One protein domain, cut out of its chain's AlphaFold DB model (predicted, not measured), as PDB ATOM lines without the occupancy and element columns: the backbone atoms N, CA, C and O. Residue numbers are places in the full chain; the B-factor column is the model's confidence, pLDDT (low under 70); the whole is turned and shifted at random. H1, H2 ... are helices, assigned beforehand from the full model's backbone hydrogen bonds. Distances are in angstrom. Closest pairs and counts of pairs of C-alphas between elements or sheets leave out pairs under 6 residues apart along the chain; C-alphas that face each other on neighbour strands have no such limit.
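AT A GLANCE: This is residues 35 to 121 of the 143 residues of an uncharacterized protein of Candidatus Omnitrophica bacterium CG07_land_8_20_14_0_80_50_8 (UniProt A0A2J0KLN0). Helix H5 runs through the middle, crossed by H2 and H3. H1 and H4 sit together near the start of H5, while H6 turns off from its end, residues 115 to 121 sticking out. The 87 printed residues, all helix in class with six named helices, H1 to H6, are compact, radius of gyration of the C-alphas 12.8 A, spanning 36 by 24 by 20 A.

HOW THE PARTS SIT: H2, residues 45 to 61, touches the hub H5, residues 92 to 103, with residues 51 to 55 alone, C-alphas of Pro 55 and Ala 93 closest at 6.6 A, at a steep tilt of 61 degrees. H3, residues 70 to 83, touches H5 about perpendicular at 88 degrees, C-alphas of Leu 77 and Phe 96 closest at 6.9 A. H1, residues 36 to 41, touches H4, residues 85 to 89, C-alphas of Gly 36 and Glu 88 closest at 4.2 A. H6, residues 105 to 121, touches H5 only at the corner, C-alphas of Arg 108 and Tyr 101 closest at 6.0 A. O i to N i+4 pairs are all within hydrogen-bond range in H1, H3 and H5, 12 of 13 in H2, 11 of 13 in H6 and 0 of 1 in H4, where 1 of 2 O i to N i+3 pairs is.

IN THESE COORDINATES: H2 measures 24.8 A and H6 25.3 A from first to last C-alpha. H1 begins at C-alpha 36 (-2.953, 1.408, 78.062); H6 ends at C-alpha 121 (-28.661, 9.263, 71.537).

THE WHOLE: The farthest C-alphas, of Gln 41 and Gln 120, are 37.0 A apart. The printed part has no cut and no long link; residue 121 is under pLDDT 70.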
ATOM      1  N   THR A  35      -5.435  -0.619  74.255       92.94
ATOM      2  CA  THR A  35      -5.398  -0.406  75.717       92.94
ATOM      3  C   THR A  35      -4.157   0.370  76.168       92.94
ATOM      4  O   THR A  35      -3.179   0.493  75.426       92.94
ATOM      5  N   GLY A  36      -4.140   0.839  77.419       93.31
ATOM      6  CA  GLY A  36      -2.953   1.408  78.062       93.31
ATOM      7  C   GLY A  36      -1.753   0.452  78.056       93.31
ATOM      8  O   GLY A  36      -0.614   0.868  77.847       93.31
ATOM      9  N   LYS A  37      -1.987  -0.856  78.194       94.31
ATOM     10  CA  LYS A  37      -0.933  -1.870  78.082       94.31
ATOM     11  C   LYS A  37      -0.377  -1.966  76.662       94.31
ATOM     12  O   LYS A  37       0.842  -2.026  76.488       94.31
ATOM     13  N   ASP A  38      -1.244  -1.963  75.651       94.06
ATOM     14  CA  ASP A  38      -0.817  -1.981  74.246       94.06
ATOM     15  C   ASP A  38      -0.037  -0.713  73.890       94.06
ATOM     16  O   ASP A  38       0.984  -0.788  73.202       94.06
ATOM     17  N   TRP A  39      -0.452   0.430  74.442       94.94
ATOM     18  CA  TRP A  39       0.250   1.701  74.315       94.94
ATOM     19  C   TRP A  39       1.702   1.613  74.782       94.94
ATOM     20  O   TRP A  39       2.610   2.051  74.076       94.94
ATOM     21  N   ILE A  40       1.954   1.033  75.956       93.69
ATOM     22  CA  ILE A  40       3.317   0.922  76.487       93.69
ATOM     23  C   ILE A  40       4.130  -0.127  75.713       93.69
ATOM     24  O   ILE A  40       5.298   0.108  75.408       93.69
ATOM     25  N   GLN A  41       3.536  -1.289  75.421       93.31
ATOM     26  CA  GLN A  41       4.298  -2.493  75.062       93.31
ATOM     27  C   GLN A  41       4.350  -2.797  73.563       93.31
ATOM     28  O   GLN A  41       5.254  -3.508  73.129       93.31
ATOM     29  N   LYS A  42       3.381  -2.319  72.777       92.81
ATOM     30  CA  LYS A  42       3.186  -2.760  71.385       92.81
ATOM     31  C   LYS A  42       3.171  -1.612  70.386       92.81
ATOM     32  O   LYS A  42       3.655  -1.784  69.273       92.81
ATOM     33  N   MET A  43       2.634  -0.458  70.774       93.00
ATOM     34  CA  MET A  43       2.419   0.646  69.845       93.00
ATOM     35  C   MET A  43       3.711   1.391  69.506       93.00
ATOM     36  O   MET A  43       4.417   1.925  70.367       93.00
ATOM     37  N   SER A  44       3.970   1.506  68.209       93.88
ATOM     38  CA  SER A  44       4.955   2.410  67.634       93.88
ATOM     39  C   SER A  44       4.567   3.880  67.841       93.88
ATOM     40  O   SER A  44       3.423   4.225  68.143       93.88
ATOM     41  N   LYS A  45       5.518   4.794  67.609       93.75
ATOM     42  CA  LYS A  45       5.260   6.246  67.677       93.75
ATOM     43  C   LYS A  45       4.138   6.692  66.730       93.75
ATOM     44  O   LYS A  45       3.359   7.568  67.090       93.75
ATOM     45  N   GLY A  46       4.056   6.095  65.538       91.12
ATOM     46  CA  GLY A  46       3.018   6.415  64.555       91.12
ATOM     47  C   GLY A  46       1.631   5.960  65.005       91.12
ATOM     48  O   GLY A  46       0.672   6.718  64.894       91.12
ATOM     49  N   GLU A  47       1.526   4.767  65.588       92.56
ATOM     50  CA  GLU A  47       0.259   4.271  66.135       92.56
ATOM     51  C   GLU A  47      -0.209   5.128  67.311       92.56
ATOM     52  O   GLU A  47      -1.375   5.512  67.358       92.56
ATOM     53  N   LYS A  48       0.706   5.523  68.207       94.44
ATOM     54  CA  LYS A  48       0.394   6.447  69.312       94.44
ATOM     55  C   LYS A  48      -0.131   7.786  68.807       94.44
ATOM     56  O   LYS A  48      -1.110   8.304  69.337       94.44
ATOM     57  N   PHE A  49       0.492   8.328  67.760       94.44
ATOM     58  CA  PHE A  49       0.018   9.544  67.107       94.44
ATOM     59  C   PHE A  49      -1.411   9.375  66.581       94.44
ATOM     60  O   PHE A  49      -2.257  10.211  66.875       94.44
ATOM     61  N   ILE A  50      -1.702   8.294  65.848       90.38
ATOM     62  CA  ILE A  50      -3.032   8.046  65.270       90.38
ATOM     63  C   ILE A  50      -4.088   7.881  66.369       90.38
ATOM     64  O   ILE A  50      -5.159   8.484  66.280       90.38
ATOM     65  N   SER A  51      -3.773   7.128  67.427       91.00
ATOM     66  CA  SER A  51      -4.674   6.902  68.564       91.00
ATOM     67  C   SER A  51      -4.978   8.159  69.376       91.00
ATOM     68  O   SER A  51      -5.958   8.169  70.108       91.00
ATOM     69  N   VAL A  52      -4.188   9.224  69.231       95.12
ATOM     70  CA  VAL A  52      -4.489  10.549  69.792       95.12
ATOM     71  C   VAL A  52      -5.177  11.437  68.757       95.12
ATOM     72  O   VAL A  52      -6.187  12.072  69.050       95.12
ATOM     73  N   TYR A  53      -4.667  11.465  67.526       94.06
ATOM     74  CA  TYR A  53      -5.142  12.355  66.471       94.06
ATOM     75  C   TYR A  53      -6.602  12.097  66.086       94.06
ATOM     76  O   TYR A  53      -7.372  13.046  65.944       94.06
ATOM     77  N   ALA A  54      -7.009  10.831  65.951       90.44
ATOM     78  CA  ALA A  54      -8.388  10.506  65.591       90.44
ATOM     79  C   ALA A  54      -9.398  10.978  66.664       90.44
ATOM     80  O   ALA A  54     -10.318  11.723  66.314       90.44
ATOM     81  N   PRO A  55      -9.213  10.677  67.966       91.75
ATOM     82  CA  PRO A  55     -10.027  11.275  69.023       91.75
ATOM     83  C   PRO A  55      -9.947  12.803  69.093       91.75
ATOM     84  O   PRO A  55     -10.957  13.443  69.371       91.75
ATOM     85  N   MET A  56      -8.788  13.414  68.813       94.88
ATOM     86  CA  MET A  56      -8.673  14.878  68.764       94.88
ATOM     87  C   MET A  56      -9.612  15.494  67.727       94.88
ATOM     88  O   MET A  56     -10.246  16.500  68.023       94.88
ATOM     89  N   ILE A  57      -9.750  14.899  66.538       92.50
ATOM     90  CA  ILE A  57     -10.687  15.397  65.517       92.50
ATOM     91  C   ILE A  57     -12.124  15.384  66.051       92.50
ATOM     92  O   ILE A  57     -12.851  16.368  65.895       92.50
ATOM     93  N   LEU A  58     -12.525  14.292  66.708       90.12
ATOM     94  CA  LEU A  58     -13.856  14.175  67.301       90.12
ATOM     95  C   LEU A  58     -14.069  15.238  68.383       90.12
ATOM     96  O   LEU A  58     -15.023  16.002  68.319       90.12
ATOM     97  N   LEU A  59     -13.159  15.332  69.345       92.75
ATOM     98  CA  LEU A  59     -13.226  16.292  70.448       92.75
ATOM     99  C   LEU A  59     -13.194  17.753  69.968       92.75
ATOM    100  O   LEU A  59     -13.892  18.604  70.518       92.75
ATOM    101  N   HIS A  60     -12.451  18.049  68.902       92.31
ATOM    102  CA  HIS A  60     -12.439  19.372  68.281       92.31
ATOM    103  C   HIS A  60     -13.813  19.749  67.706       92.31
ATOM    104  O   HIS A  60     -14.221  20.904  67.800       92.31
ATOM    105  N   ARG A  61     -14.578  18.786  67.165       89.81
ATOM    106  CA  ARG A  61     -15.965  19.019  66.712       89.81
ATOM    107  C   ARG A  61     -16.875  19.494  67.851       89.81
ATOM    108  O   ARG A  61     -17.792  20.267  67.600       89.81
ATOM    109  N   TYR A  62     -16.585  19.081  69.083       89.00
ATOM    110  CA  TYR A  62     -17.271  19.533  70.297       89.00
ATOM    111  C   TYR A  62     -16.754  20.876  70.840       89.00
ATOM    112  O   TYR A  62     -17.220  21.343  71.877       89.00
ATOM    113  N   GLY A  63     -15.812  21.524  70.147       88.38
ATOM    114  CA  GLY A  63     -15.277  22.834  70.520       88.38
ATOM    115  C   GLY A  63     -14.080  22.785  71.471       88.38
ATOM    116  O   GLY A  63     -13.765  23.796  72.097       88.38
ATOM    117  N   ILE A  64     -13.408  21.635  71.603       93.06
ATOM    118  CA  ILE A  64     -12.173  21.540  72.390       93.06
ATOM    119  C   ILE A  64     -11.014  22.155  71.600       93.06
ATOM    120  O   ILE A  64     -10.627  21.662  70.540       93.06
ATOM    121  N   ASN A  65     -10.446  23.228  72.155       92.88
ATOM    122  CA  ASN A  65      -9.278  23.916  71.615       92.88
ATOM    123  C   ASN A  65      -8.006  23.400  72.290       92.88
ATOM    124  O   ASN A  65      -7.623  23.879  73.355       92.88
ATOM    125  N   PHE A  66      -7.347  22.443  71.647       95.31
ATOM    126  CA  PHE A  66      -6.141  21.824  72.184       95.31
ATOM    127  C   PHE A  66      -4.961  22.793  72.258       95.31
ATOM    128  O   PHE A  66      -4.611  23.449  71.276       95.31
ATOM    129  N   ARG A  67      -4.274  22.806  73.401       95.38
ATOM    130  CA  ARG A  67      -3.036  23.580  73.603       95.38
ATOM    131  C   ARG A  67      -1.789  22.876  73.082       95.38
ATOM    132  O   ARG A  67      -0.751  23.509  72.913       95.38
ATOM    133  N   LYS A  68      -1.879  21.560  72.902       96.19
ATOM    134  CA  LYS A  68      -0.775  20.684  72.511       96.19
ATOM    135  C   LYS A  68      -1.082  20.000  71.189       96.19
ATOM    136  O   LYS A  68      -2.227  19.677  70.875       96.19
ATOM    137  N   THR A  69      -0.029  19.717  70.444       96.50
ATOM    138  CA  THR A  69      -0.070  18.862  69.262       96.50
ATOM    139  C   THR A  69      -0.345  17.400  69.647       96.50
ATOM    140  O   THR A  69      -0.085  16.992  70.786       96.50
ATOM    141  N   PRO A  70      -0.796  16.552  68.703       96.25
ATOM    142  CA  PRO A  70      -1.009  15.130  68.980       96.25
ATOM    143  C   PRO A  70       0.258  14.410  69.475       96.25
ATOM    144  O   PRO A  70       0.182  13.540  70.338       96.25
ATOM    145  N   ASN A  71       1.439  14.799  68.979       97.00
ATOM    146  CA  ASN A  71       2.718  14.230  69.421       97.00
ATOM    147  C   ASN A  71       3.032  14.566  70.886       97.00
ATOM    148  O   ASN A  71       3.489  13.705  71.636       97.00
ATOM    149  N   GLU A  72       2.780  15.803  71.308       97.69
ATOM    150  CA  GLU A  72       2.966  16.222  72.703       97.69
ATOM    151  C   GLU A  72       1.963  15.533  73.634       97.69
ATOM    152  O   GLU A  72       2.293  15.186  74.772       97.69
ATOM    153  N   TYR A  73       0.747  15.281  73.149       97.50
ATOM    154  CA  TYR A  73      -0.224  14.473  73.871       97.50
ATOM    155  C   TYR A  73       0.190  13.009  73.975       97.50
ATOM    156  O   TYR A  73       0.106  12.456  75.065       97.50
ATOM    157  N   ALA A  74       0.730  12.406  72.915       96.75
ATOM    158  CA  ALA A  74       1.258  11.045  72.980       96.75
ATOM    159  C   ALA A  74       2.374  10.912  74.039       96.75
ATOM    160  O   ALA A  74       2.363   9.985  74.844       96.75
ATOM    161  N   GLN A  75       3.284  11.887  74.115       96.62
ATOM    162  CA  GLN A  75       4.308  11.931  75.169       96.62
ATOM    163  C   GLN A  75       3.712  12.163  76.565       96.62
ATOM    164  O   GLN A  75       4.204  11.623  77.554       96.62
ATOM    165  N   THR A  76       2.648  12.966  76.660       97.12
ATOM    166  CA  THR A  76       1.918  13.159  77.920       97.12
ATOM    167  C   THR A  76       1.296  11.836  78.375       97.12
ATOM    168  O   THR A  76       1.415  11.488  79.545       97.12
ATOM    169  N   LEU A  77       0.707  11.067  77.456       96.62
ATOM    170  CA  LEU A  77       0.120   9.757  77.737       96.62
ATOM    171  C   LEU A  77       1.167   8.729  78.174       96.62
ATOM    172  O   LEU A  77       0.900   7.978  79.106       96.62
ATOM    173  N   ASP A  78       2.364   8.737  77.576       96.12
ATOM    174  CA  ASP A  78       3.480   7.901  78.044       96.12
ATOM    175  C   ASP A  78       3.778   8.150  79.533       96.12
ATOM    176  O   ASP A  78       3.947   7.203  80.301       96.12
ATOM    177  N   ARG A  79       3.794   9.421  79.959       96.75
ATOM    178  CA  ARG A  79       4.002   9.788  81.366       96.75
ATOM    179  C   ARG A  79       2.819   9.393  82.249       96.75
ATOM    180  O   ARG A  79       3.033   8.797  83.297       96.75
ATOM    181  N   VAL A  80       1.592   9.688  81.817       96.88
ATOM    182  CA  VAL A  80       0.369   9.336  82.559       96.88
ATOM    183  C   VAL A  80       0.320   7.833  82.826       96.88
ATOM    184  O   VAL A  80       0.042   7.427  83.949       96.88
ATOM    185  N   LEU A  81       0.648   7.007  81.835       96.19
ATOM    186  CA  LEU A  81       0.653   5.552  81.964       96.19
ATOM    187  C   LEU A  81       1.797   5.016  82.837       96.19
ATOM    188  O   LEU A  81       1.597   4.050  83.567       96.19
ATOM    189  N   LEU A  82       2.971   5.656  82.808       95.31
ATOM    190  CA  LEU A  82       4.076   5.341  83.721       95.31
ATOM    191  C   LEU A  82       3.728   5.649  85.183       95.31
ATOM    192  O   LEU A  82       4.075   4.881  86.076       95.31
ATOM    193  N   GLU A  83       3.057   6.773  85.424       96.62
ATOM    194  CA  GLU A  83       2.688   7.232  86.768       96.62
ATOM    195  C   GLU A  83       1.444   6.516  87.314       96.62
ATOM    196  O   GLU A  83       1.256   6.449  88.527       96.62
ATOM    197  N   ASN A  84       0.611   5.942  86.438       96.75
ATOM    198  CA  ASN A  84      -0.663   5.323  86.800       96.75
ATOM    199  C   ASN A  84      -0.811   3.910  86.193       96.75
ATOM    200  O   ASN A  84      -1.649   3.705  85.310       96.75
ATOM    201  N   PRO A  85      -0.067   2.895  86.685       94.25
ATOM    202  CA  PRO A  85      -0.091   1.537  86.121       94.25
ATOM    203  C   PRO A  85      -1.464   0.849  86.162       94.25
ATOM    204  O   PRO A  85      -1.736  -0.080  85.409       94.25
ATOM    205  N   TYR A  86      -2.373   1.303  87.026       95.12
ATOM    206  CA  TYR A  86      -3.736   0.768  87.086       95.12
ATOM    207  C   TYR A  86      -4.561   1.069  85.819       95.12
ATOM    208  O   TYR A  86      -5.567   0.401  85.592       95.12
ATOM    209  N   LEU A  87      -4.126   2.016  84.977       95.62
ATOM    210  CA  LEU A  87      -4.756   2.348  83.695       95.62
ATOM    211  C   LEU A  87      -4.399   1.371  82.564       95.62
ATOM    212  O   LEU A  87      -4.889   1.521  81.451       95.62
ATOM    213  N   GLU A  88      -3.564   0.357  82.807       93.50
ATOM    214  CA  GLU A  88      -3.138  -0.602  81.775       93.50
ATOM    215  C   GLU A  88      -4.300  -1.278  81.029       93.50
ATOM    216  O   GLU A  88      -4.152  -1.644  79.863       93.50
ATOM    217  N   LYS A  89      -5.443  -1.462  81.695       93.38
ATOM    218  CA  LYS A  89      -6.633  -2.102  81.117       93.38
ATOM    219  C   LYS A  89      -7.591  -1.118  80.449       93.38
ATOM    220  O   LYS A  89      -8.511  -1.563  79.774       93.38
ATOM    221  N   GLU A  90      -7.387   0.180  80.646       94.38
ATOM    222  CA  GLU A  90      -8.246   1.220  80.091       94.38
ATOM    223  C   GLU A  90      -7.926   1.458  78.617       94.38
ATOM    224  O   GLU A  90      -6.791   1.284  78.167       94.38
ATOM    225  N   GLU A  91      -8.925   1.890  77.854       93.06
ATOM    226  CA  GLU A  91      -8.733   2.256  76.454       93.06
ATOM    227  C   GLU A  91      -7.885   3.525  76.336       93.06
ATOM    228  O   GLU A  91      -8.114   4.519  77.029       93.06
ATOM    229  N   ALA A  92      -6.942   3.534  75.395       92.00
ATOM    230  CA  ALA A  92      -6.075   4.678  75.129       92.00
ATOM    231  C   ALA A  92      -6.876   5.950  74.804       92.00
ATOM    232  O   ALA A  92      -6.482   7.041  75.214       92.00
ATOM    233  N   ALA A  93      -8.023   5.815  74.130       91.50
ATOM    234  CA  ALA A  93      -8.925   6.928  73.846       91.50
ATOM    235  C   ALA A  93      -9.566   7.505  75.123       91.50
ATOM    236  O   ALA A  93      -9.631   8.725  75.273       91.50
ATOM    237  N   ASN A  94      -9.962   6.655  76.076       93.06
ATOM    238  CA  ASN A  94     -10.539   7.086  77.354       93.06
ATOM    239  C   ASN A  94      -9.479   7.715  78.263       93.06
ATOM    240  O   ASN A  94      -9.727   8.749  78.890       93.06
ATOM    241  N   ILE A  95      -8.269   7.147  78.280       95.81
ATOM    242  CA  ILE A  95      -7.110   7.742  78.954       95.81
ATOM    243  C   ILE A  95      -6.813   9.118  78.350       95.81
ATOM    244  O   ILE A  95      -6.606  10.085  79.087       95.81
ATOM    245  N   PHE A  96      -6.836   9.238  77.021       96.44
ATOM    246  CA  PHE A  96      -6.634  10.507  76.330       96.44
ATOM    247  C   PHE A  96      -7.711  11.538  76.686       96.44
ATOM    248  O   PHE A  96      -7.372  12.636  77.126       96.44
ATOM    249  N   ALA A  97      -8.992  11.187  76.577       95.00
ATOM    250  CA  ALA A  97     -10.105  12.063  76.942       95.00
ATOM    251  C   ALA A  97     -10.006  12.541  78.401       95.00
ATOM    252  O   ALA A  97     -10.123  13.735  78.679       95.00
ATOM    253  N   SER A  98      -9.690  11.629  79.324       95.25
ATOM    254  CA  SER A  98      -9.480  11.944  80.743       95.25
ATOM    255  C   SER A  98      -8.280  12.867  80.956       95.25
ATOM    256  O   SER A  98      -8.335  13.790  81.767       95.25
ATOM    257  N   THR A  99      -7.205  12.661  80.190       96.69
ATOM    258  CA  THR A  99      -6.020  13.530  80.199       96.69
ATOM    259  C   THR A  99      -6.396  14.946  79.760       96.69
ATOM    260  O   THR A  99      -6.066  15.909  80.449       96.69
ATOM    261  N   VAL A 100      -7.135  15.098  78.659       97.19
ATOM    262  CA  VAL A 100      -7.605  16.411  78.184       97.19
ATOM    263  C   VAL A 100      -8.503  17.071  79.234       97.19
ATOM    264  O   VAL A 100      -8.266  18.217  79.608       97.19
ATOM    265  N   TYR A 101      -9.463  16.334  79.799       96.00
ATOM    266  CA  TYR A 101     -10.353  16.838  80.851       96.00
ATOM    267  C   TYR A 101      -9.593  17.340  82.096       96.00
ATOM    268  O   TYR A 101      -9.971  18.346  82.714       96.00
ATOM    269  N   ALA A 102      -8.522  16.636  82.477       95.19
ATOM    270  CA  ALA A 102      -7.706  16.965  83.640       95.19
ATOM    271  C   ALA A 102      -6.818  18.198  83.410       95.19
ATOM    272  O   ALA A 102      -6.764  19.076  84.274       95.19
ATOM    273  N   TYR A 103      -6.137  18.276  82.262       94.56
ATOM    274  CA  TYR A 103      -5.124  19.303  81.994       94.56
ATOM    275  C   TYR A 103      -5.655  20.550  81.267       94.56
ATOM    276  O   TYR A 103      -5.017  21.601  81.350       94.56
ATOM    277  N   GLU A 104      -6.806  20.475  80.595       94.75
ATOM    278  CA  GLU A 104      -7.441  21.594  79.884       94.75
ATOM    279  C   GLU A 104      -8.829  21.885  80.485       94.75
ATOM    280  O   GLU A 104      -9.845  21.427  79.961       94.75
ATOM    281  N   PRO A 105      -8.933  22.623  81.608       94.00
ATOM    282  CA  PRO A 105     -10.210  22.857  82.292       94.00
ATOM    283  C   PRO A 105     -11.263  23.573  81.430       94.00
ATOM    284  O   PRO A 105     -12.461  23.393  81.650       94.00
ATOM    285  N   GLU A 106     -10.841  24.348  80.431       93.44
ATOM    286  CA  GLU A 106     -11.705  24.972  79.427       93.44
ATOM    287  C   GLU A 106     -12.430  23.966  78.522       93.44
ATOM    288  O   GLU A 106     -13.443  24.318  77.927       93.44
ATOM    289  N   SER A 107     -11.954  22.718  78.438       93.50
ATOM    290  CA  SER A 107     -12.582  21.651  77.646       93.50
ATOM    291  C   SER A 107     -13.800  21.029  78.341       93.50
ATOM    292  O   SER A 107     -14.635  20.394  77.701       93.50
ATOM    293  N   ARG A 108     -13.954  21.220  79.659       94.81
ATOM    294  CA  ARG A 108     -14.997  20.557  80.464       94.81
ATOM    295  C   ARG A 108     -16.433  20.834  79.995       94.81
ATOM    296  O   ARG A 108     -17.228  19.895  80.011       94.81
ATOM    297  N   PRO A 109     -16.807  22.058  79.565       93.88
ATOM    298  CA  PRO A 109     -18.128  22.298  78.986       93.88
ATOM    299  C   PRO A 109     -18.398  21.442  77.740       93.88
ATOM    300  O   PRO A 109     -19.503  20.928  77.601       93.88
ATOM    301  N   ALA A 110     -17.393  21.228  76.883       91.44
ATOM    302  CA  ALA A 110     -17.520  20.383  75.697       91.44
ATOM    303  C   ALA A 110     -17.751  18.909  76.070       91.44
ATOM    304  O   ALA A 110     -18.640  18.270  75.513       91.44
ATOM    305  N   PHE A 111     -17.041  18.392  77.079       91.75
ATOM    306  CA  PHE A 111     -17.298  17.047  77.614       91.75
ATOM    307  C   PHE A 111     -18.710  16.897  78.194       91.75
ATOM    308  O   PHE A 111     -19.330  15.851  78.025       91.75
ATOM    309  N   LYS A 112     -19.254  17.944  78.828       91.56
ATOM    310  CA  LYS A 112     -20.642  17.937  79.312       91.56
ATOM    311  C   LYS A 112     -21.647  17.864  78.159       91.56
ATOM    312  O   LYS A 112     -22.621  17.129  78.259       91.56
ATOM    313  N   ILE A 113     -21.410  18.607  77.076       88.19
ATOM    314  CA  ILE A 113     -22.252  18.557  75.870       88.19
ATOM    315  C   ILE A 113     -22.199  17.159  75.254       88.19
ATOM    316  O   ILE A 113     -23.244  16.566  75.015       88.19
ATOM    317  N   MET A 114     -20.999  16.604  75.082       88.62
ATOM    318  CA  MET A 114     -20.800  15.246  74.572       88.62
ATOM    319  C   MET A 114     -21.537  14.203  75.424       88.62
ATOM    320  O   MET A 114     -22.239  13.356  74.883       88.62
ATOM    321  N   GLN A 115     -21.436  14.284  76.755       88.88
ATOM    322  CA  GLN A 115     -22.176  13.404  77.659       88.88
ATOM    323  C   GLN A 115     -23.694  13.528  77.455       88.88
ATOM    324  O   GLN A 115     -24.378  12.515  77.332       88.88
ATOM    325  N   MET A 116     -24.216  14.757  77.395       87.25
ATOM    326  CA  MET A 116     -25.643  14.998  77.167       87.25
ATOM    327  C   MET A 116     -26.111  14.427  75.825       87.25
ATOM    328  O   MET A 116     -27.205  13.872  75.758       87.25
ATOM    329  N   GLU A 117     -25.302  14.540  74.770       84.75
ATOM    330  CA  GLU A 117     -25.602  13.943  73.468       84.75
ATOM    331  C   GLU A 117     -25.621  12.416  73.541       84.75
ATOM    332  O   GLU A 117     -26.607  11.824  73.120       84.75
ATOM    333  N   PHE A 118     -24.626  11.772  74.156       81.44
ATOM    334  CA  PHE A 118     -24.630  10.314  74.333       81.44
ATOM    335  C   PHE A 118     -25.837   9.820  75.145       81.44
ATOM    336  O   PHE A 118     -26.454   8.807  74.809       81.44
ATOM    337  N   GLU A 119     -26.213  10.535  76.206       84.75
ATOM    338  CA  GLU A 119     -27.399  10.223  77.012       84.75
ATOM    339  C   GLU A 119     -28.702  10.379  76.205       84.75
ATOM    340  O   GLU A 119     -29.636   9.595  76.382       84.75
ATOM    341  N   GLN A 120     -28.762  11.347  75.284       78.56
ATOM    342  CA  GLN A 120     -29.907  11.569  74.394       78.56
ATOM    343  C   GLN A 120     -29.937  10.609  73.193       78.56
ATOM    344  O   GLN A 120     -31.014  10.194  72.768       78.56
ATOM    345  N   GLU A 121     -28.787  10.217  72.645       62.50
ATOM    346  CA  GLU A 121     -28.661   9.263  71.537       62.50
ATOM    347  C   GLU A 121     -28.949   7.823  71.971       62.50
ATOM    348  O   GLU A 121     -29.526   7.058  71.194       62.50
TER     349      GLU A 121